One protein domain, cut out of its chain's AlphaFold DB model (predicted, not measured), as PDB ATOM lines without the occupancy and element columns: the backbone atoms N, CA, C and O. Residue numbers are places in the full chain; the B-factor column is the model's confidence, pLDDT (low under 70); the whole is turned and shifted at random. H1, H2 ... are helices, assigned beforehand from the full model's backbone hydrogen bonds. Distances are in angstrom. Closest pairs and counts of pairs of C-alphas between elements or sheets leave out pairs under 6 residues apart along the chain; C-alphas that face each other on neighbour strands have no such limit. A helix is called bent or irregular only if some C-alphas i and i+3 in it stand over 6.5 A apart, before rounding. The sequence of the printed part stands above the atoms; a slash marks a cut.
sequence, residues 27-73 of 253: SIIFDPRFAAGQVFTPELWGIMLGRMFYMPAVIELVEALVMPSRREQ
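What this domain is: This is residues 27 to 73 of the 253 residues of the protein "Hypothetical protein" of Brandtodinium nutricula (UniProt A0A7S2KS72). The model is an open, flat arch of three helices: H2 and H3, each of 10 residues, meet near their ends as a V at the tight link between them, and the short helix H1 makes a separate foot at the far end of H2, with the middle of the arch empty. Residues 32 to 38, of which 32 to 35 belong to H1, and residues 42 to 47, of which 43 to 47 belong to H2, stand free, and residues 67 to 73 follow H3 as a tail at the other foot. The printed part has 47 residues with three named helices, in the order H1, H2, H3 along the chain, and no named strand; the class is all helix. The whole is loose, with a radius of gyration of the C-alphas of 13.1 A, and its C-alphas span 35 by 25 by 12 A along their three main axes.

Where its parts are: The printed part begins at Ser 27, whose C-alpha is at (243.425, 180.711, 182.071), and residues 27 to 31 precede the first helix. H1 is residues 32 to 35, Pro 32 to Ala 35, and measures 5.0 A from first to last C-alpha; its C-alpha 32 is at (239.099, 183.676, 172.369). Residues 36 to 42 then link it to the second helix. H2 is residues 43 to 52, Glu 43 to Met 52, and measures 14.4 A from first to last C-alpha; it begins with C-alpha 43 at (233.862, 174.897, 186.104). After residues 53 to 56 comes H3, residues 57 to 66, Ala 57 to Val 66, which measures 14.2 A from first to last C-alpha and ends with C-alpha 66 at (217.867, 181.133, 181.582). Residues 67 to 73 close the printed part.

How they stand to each other: H1 touches no helix. It is apart from H2, which follows it in the chain, and it is also apart from H3. H2 touches H3, with 5 pairs of C-alphas within 8 A. The closest C-alphas of the two are those of Met 52 and Val 58, 6.1 A apart. Their lines stand at a steep tilt of 47 degrees, and the two helices run opposite ways. From centre to centre, H2 and H3 are 12.6 A apart. In the backbone, every pair of O of residue i and N of residue i+4 inside H2 and H3 is within hydrogen-bond range. H1, with 4 residues, is too short for such a pair, and its 1 pair of O of residue i and N of residue i+3 is not within range. No helix is bent or irregular.

The domain as a whole: The two C-alphas farthest apart in the domain are those of Ser 27 and Glu 72, at 37.5 A, and the first and last printed C-alphas, of Ser 27 and Gln 73, are 35.0 A apart. The outline is flat. Without the stretches that stand free, the body has 34 residues and spans 37 by 24 by 10 A, with a radius of gyration of 12.8 A. The printed part runs from residue 27 to residue 73 and has no cut. The link from H1 to H2 is short, with 7 residues, and the link from H2 to H3 is tight, with 4 residues; no link between the helices is long. The mean pLDDT of the printed part is 88.0, and no printed residue is under 70. By helix, the mean pLDDT is 85 for H1, 89 for H2 and 91 for H3.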
ATOM      1  N   SER A  27     244.729 180.894 181.451       76.56
ATOM      2  CA  SER A  27     243.425 180.711 182.071       76.56
ATOM      3  C   SER A  27     242.384 180.702 180.959       76.56
ATOM      4  O   SER A  27     242.373 181.612 180.134       76.56
ATOM      5  N   ILE A  28     241.520 179.685 180.931       81.38
ATOM      6  CA  ILE A  28     240.514 179.480 179.876       81.38
ATOM      7  C   ILE A  28     239.645 180.722 179.622       81.38
ATOM      8  O   ILE A  28     239.135 180.913 178.526       81.38
ATOM      9  N   ILE A  29     239.550 181.620 180.608       80.19
ATOM     10  CA  ILE A  29     238.891 182.926 180.499       80.19
ATOM     11  C   ILE A  29     239.505 183.847 179.431       80.19
ATOM     12  O   ILE A  29     238.842 184.776 178.976       80.19
ATOM     13  N   PHE A  30     240.763 183.613 179.057       81.00
ATOM     14  CA  PHE A  30     241.487 184.340 178.016       81.00
ATOM     15  C   PHE A  30     241.446 183.625 176.664       81.00
ATOM     16  O   PHE A  30     241.907 184.192 175.670       81.00
ATOM     17  N   ASP A  31     240.874 182.417 176.597       84.50
ATOM     18  CA  ASP A  31     240.662 181.739 175.326       84.50
ATOM     19  C   ASP A  31     239.654 182.546 174.483       84.50
ATOM     20  O   ASP A  31     238.544 182.840 174.946       84.50
ATOM     21  N   PRO A  32     239.994 182.919 173.237       84.31
ATOM     22  CA  PRO A  32     239.099 183.676 172.369       84.31
ATOM     23  C   PRO A  32     237.724 183.041 172.162       84.31
ATOM     24  O   PRO A  32     236.739 183.761 172.017       84.31
ATOM     25  N   ARG A  33     237.644 181.707 172.146       85.38
ATOM     26  CA  ARG A  33     236.391 180.968 171.963       85.38
ATOM     27  C   ARG A  33     235.539 181.024 173.222       85.38
ATOM     28  O   ARG A  33     234.321 181.143 173.121       85.38
ATOM     29  N   PHE A  34     236.161 180.998 174.401       85.75
ATOM     30  CA  PHE A  34     235.459 181.245 175.660       85.75
ATOM     31  C   PHE A  34     234.929 182.686 175.714       85.75
ATOM     32  O   PHE A  34     233.744 182.899 175.955       85.75
ATOM     33  N   ALA A  35     235.765 183.679 175.390       84.50
ATOM     34  CA  ALA A  35     235.374 185.094 175.372       84.50
ATOM     35  C   ALA A  35     234.274 185.422 174.339       84.50
ATOM     36  O   ALA A  35     233.488 186.353 174.541       84.50
ATOM     37  N   ALA A  36     234.210 184.657 173.246       86.06
ATOM     38  CA  ALA A  36     233.159 184.740 172.236       86.06
ATOM     39  C   ALA A  36     231.858 184.015 172.632       86.06
ATOM     40  O   ALA A  36     230.850 184.179 171.941       86.06
ATOM     41  N   GLY A  37     231.870 183.245 173.728       86.12
ATOM     42  CA  GLY A  37     230.741 182.438 174.196       86.12
ATOM     43  C   GLY A  37     230.561 181.110 173.451       86.12
ATOM     44  O   GLY A  37     229.490 180.519 173.516       86.12
ATOM     45  N   GLN A  38     231.576 180.640 172.722       88.00
ATOM     46  CA  GLN A  38     231.522 179.386 171.957       88.00
ATOM     47  C   GLN A  38     231.868 178.154 172.795       88.00
ATOM     48  O   GLN A  38     231.493 177.039 172.443       88.00
ATOM     49  N   VAL A  39     232.640 178.344 173.865       88.88
ATOM     50  CA  VAL A  39     233.048 177.276 174.777       88.88
ATOM     51  C   VAL A  39     232.430 177.557 176.135       88.88
ATOM     52  O   VAL A  39     232.657 178.616 176.716       88.88
ATOM     53  N   PHE A  40     231.673 176.590 176.641       87.31
ATOM     54  CA  PHE A  40     231.065 176.644 177.963       87.31
ATOM     55  C   PHE A  40     231.670 175.552 178.846       87.31
ATOM     56  O   PHE A  40     231.647 174.375 178.484       87.31
ATOM     57  N   THR A  41     232.245 175.933 179.990       88.50
ATOM     58  CA  THR A  41     232.973 175.000 180.861       88.50
ATOM     59  C   THR A  41     232.159 174.627 182.099       88.50
ATOM     60  O   THR A  41     231.542 175.498 182.720       88.50
ATOM     61  N   PRO A  42     232.181 173.349 182.528       87.19
ATOM     62  CA  PRO A  42     231.506 172.927 183.756       87.19
ATOM     63  C   PRO A  42     232.009 173.633 185.024       87.19
ATOM     64  O   PRO A  42     231.274 173.745 186.001       87.19
ATOM     65  N   GLU A  43     233.243 174.140 185.007       86.81
ATOM     66  CA  GLU A  43     233.862 174.897 186.104       86.81
ATOM     67  C   GLU A  43     233.011 176.092 186.555       86.81
ATOM     68  O   GLU A  43     232.968 176.408 187.749       86.81
ATOM     69  N   LEU A  44     232.268 176.712 185.627       85.56
ATOM     70  CA  LEU A  44     231.350 177.803 185.946       85.56
ATOM     71  C   LEU A  44     230.296 177.379 186.982       85.56
ATOM     72  O   LEU A  44     230.011 178.140 187.910       85.56
ATOM     73  N   TRP A  45     229.765 176.157 186.875       88.06
ATOM     74  CA  TRP A  45     228.782 175.633 187.825       88.06
ATOM     75  C   TRP A  45     229.381 175.433 189.214       88.06
ATOM     76  O   TRP A  45     228.743 175.779 190.206       88.06
ATOM     77  N   GLY A  46     230.623 174.950 189.299       89.88
ATOM     78  CA  GLY A  46     231.338 174.831 190.573       89.88
ATOM     79  C   GLY A  46     231.491 176.185 191.271       89.88
ATOM     80  O   GLY A  46     231.203 176.312 192.465       89.88
ATOM     81  N   ILE A  47     231.852 177.228 190.513       89.25
ATOM     82  CA  ILE A  47     231.955 178.605 191.024       89.25
ATOM     83  C   ILE A  47     230.584 179.123 191.477       89.25
ATOM     84  O   ILE A  47     230.477 179.743 192.540       89.25
ATOM     85  N   MET A  48     229.532 178.876 190.695       90.12
ATOM     86  CA  MET A  48     228.170 179.280 191.046       90.12
ATOM     87  C   MET A  48     227.677 178.608 192.330       90.12
ATOM     88  O   MET A  48     227.167 179.303 193.207       90.12
ATOM     89  N   LEU A  49     227.876 177.295 192.482       89.25
ATOM     90  CA  LEU A  49     227.507 176.556 193.694       89.25
ATOM     91  C   LEU A  49     228.262 177.079 194.921       89.25
ATOM     92  O   LEU A  49     227.656 177.303 195.970       89.25
ATOM     93  N   GLY A  50     229.557 177.372 194.774       92.19
ATOM     94  CA  GLY A  50     230.343 178.011 195.830       92.19
ATOM     95  C   GLY A  50     229.811 179.397 196.221       92.19
ATOM     96  O   GLY A  50     229.790 179.744 197.402       92.19
ATOM     97  N   ARG A  51     229.331 180.192 195.254       88.44
ATOM     98  CA  ARG A  51     228.716 181.508 195.519       88.44
ATOM     99  C   ARG A  51     227.346 181.407 196.172       88.44
ATOM    100  O   ARG A  51     227.027 182.235 197.024       88.44
ATOM    101  N   MET A  52     226.562 180.404 195.797       94.25
ATOM    102  CA  MET A  52     225.220 180.184 196.328       94.25
ATOM    103  C   MET A  52     225.232 179.955 197.845       94.25
ATOM    104  O   MET A  52     224.296 180.370 198.518       94.25
ATOM    105  N   PHE A  53     226.314 179.390 198.397       93.06
ATOM    106  CA  PHE A  53     226.480 179.237 199.847       93.06
ATOM    107  C   PHE A  53     226.385 180.575 200.606       93.06
ATOM    108  O   PHE A  53     225.842 180.623 201.705       93.06
ATOM    109  N   TYR A  54     226.885 181.666 200.016       94.31
ATOM    110  CA  TYR A  54     226.861 182.999 200.629       94.31
ATOM    111  C   TYR A  54     225.742 183.897 200.096       94.31
ATOM    112  O   TYR A  54     225.291 184.795 200.804       94.31
ATOM    113  N   MET A  55     225.307 183.690 198.852       94.94
ATOM    114  CA  MET A  55     224.248 184.474 198.221       94.94
ATOM    115  C   MET A  55     223.327 183.557 197.406       94.94
ATOM    116  O   MET A  55     223.507 183.431 196.191       94.94
ATOM    117  N   PRO A  56     222.325 182.926 198.048       92.81
ATOM    118  CA  PRO A  56     221.399 182.014 197.377       92.81
ATOM    119  C   PRO A  56     220.680 182.643 196.177       92.81
ATOM    120  O   PRO A  56     220.510 181.986 195.157       92.81
ATOM    121  N   ALA A  57     220.389 183.947 196.235       94.00
ATOM    122  CA  ALA A  57     219.740 184.700 195.157       94.00
ATOM    123  C   ALA A  57     220.467 184.633 193.794       94.00
ATOM    124  O   ALA A  57     219.868 184.934 192.764       94.00
ATOM    125  N   VAL A  58     221.746 184.226 193.749       91.69
ATOM    126  CA  VAL A  58     222.467 184.009 192.481       91.69
ATOM    127  C   VAL A  58     221.788 182.943 191.630       91.69
ATOM    128  O   VAL A  58     221.635 183.155 190.429       91.69
ATOM    129  N   ILE A  59     221.397 181.803 192.217       91.25
ATOM    130  CA  ILE A  59     220.792 180.728 191.423       91.25
ATOM    131  C   ILE A  59     219.397 181.123 190.958       91.25
ATOM    132  O   ILE A  59     219.057 180.852 189.817       91.25
ATOM    133  N   GLU A  60     218.641 181.836 191.795       91.81
ATOM    134  CA  GLU A  60     217.317 182.357 191.445       91.81
ATOM    135  C   GLU A  60     217.406 183.332 190.268       91.81
ATOM    136  O   GLU A  60     216.622 183.239 189.327       91.81
ATOM    137  N   LEU A  61     218.401 184.227 190.277       90.75
ATOM    138  CA  LEU A  61     218.638 185.154 189.175       90.75
ATOM    139  C   LEU A  61     219.033 184.421 187.888       90.75
ATOM    140  O   LEU A  61     218.515 184.743 186.821       90.75
ATOM    141  N   VAL A  62     219.940 183.442 187.966       90.94
ATOM    142  CA  VAL A  62     220.344 182.668 186.782       90.94
ATOM    143  C   VAL A  62     219.179 181.831 186.256       90.94
ATOM    144  O   VAL A  62     218.952 181.803 185.052       90.94
ATOM    145  N   GLU A  63     218.401 181.203 187.137       90.69
ATOM    146  CA  GLU A  63     217.197 180.459 186.772       90.69
ATOM    147  C   GLU A  63     216.183 181.366 186.068       90.69
ATOM    148  O   GLU A  63     215.662 180.995 185.019       90.69
ATOM    149  N   ALA A  64     215.953 182.569 186.595       90.56
ATOM    150  CA  ALA A  64     215.057 183.554 186.001       90.56
ATOM    151  C   ALA A  64     215.522 183.970 184.591       90.56
ATOM    152  O   ALA A  64     214.736 183.963 183.646       90.56
ATOM    153  N   LEU A  65     216.822 184.238 184.421       89.94
ATOM    154  CA  LEU A  65     217.394 184.654 183.136       89.94
ATOM    155  C   LEU A  65     217.445 183.529 182.087       89.94
ATOM    156  O   LEU A  65     217.257 183.803 180.903       89.94
ATOM    157  N   VAL A  66     217.708 182.284 182.496       89.19
ATOM    158  CA  VAL A  66     217.867 181.133 181.582       89.19
ATOM    159  C   VAL A  66     216.533 180.428 181.311       89.19
ATOM    160  O   VAL A  66     216.318 179.904 180.221       89.19
ATOM    161  N   MET A  67     215.606 180.429 182.273       90.00
ATOM    162  CA  MET A  67     214.305 179.751 182.183       90.00
ATOM    163  C   MET A  67     213.124 180.709 182.434       90.00
ATOM    164  O   MET A  67     212.273 180.433 183.287       90.00
ATOM    165  N   PRO A  68     212.984 181.797 181.652       85.50
ATOM    166  CA  PRO A  68     211.983 182.838 181.915       85.50
ATOM    167  C   PRO A  68     210.538 182.311 181.899       85.50
ATOM    168  O   PRO A  68     209.683 182.796 182.640       85.50
ATOM    169  N   SER A  69     210.249 181.267 181.109       84.19
ATOM    170  CA  SER A  69     208.901 180.682 180.996       84.19
ATOM    171  C   SER A  69     208.420 179.959 182.257       84.19
ATOM    172  O   SER A  69     207.217 179.799 182.423       84.19
ATOM    173  N   ARG A  70     209.318 179.532 183.155       86.12
ATOM    174  CA  ARG A  70     208.925 178.853 184.405       86.12
ATOM    175  C   ARG A  70     208.499 179.817 185.510       86.12
ATOM    176  O   ARG A  70     207.911 179.382 186.492       86.12
ATOM    177  N   ARG A  71     208.828 181.103 185.373       81.44
ATOM    178  CA  ARG A  71     208.684 182.117 186.429       81.44
ATOM    179  C   ARG A  71     207.746 183.262 186.044       81.44
ATOM    180  O   ARG A  71     207.742 184.277 186.731       81.44
ATOM    181  N   GLU A  72     207.007 183.119 184.939       86.12
ATOM    182  CA  GLU A  72     206.131 184.170 184.389       86.12
ATOM    183  C   GLU A  72     206.858 185.521 184.238       86.12
ATOM    184  O   GLU A  72     206.282 186.599 184.392       86.12
ATOM    185  N   GLN A  73     208.166 185.473 183.963       88.38
ATOM    186  CA  GLN A  73     208.978 186.675 183.912       88.38
ATOM    187  C   GLN A  73     208.746 187.401 182.585       88.38
ATOM    188  O   GLN A  73     208.764 186.810 181.506       88.38
TER     189      GLN A  73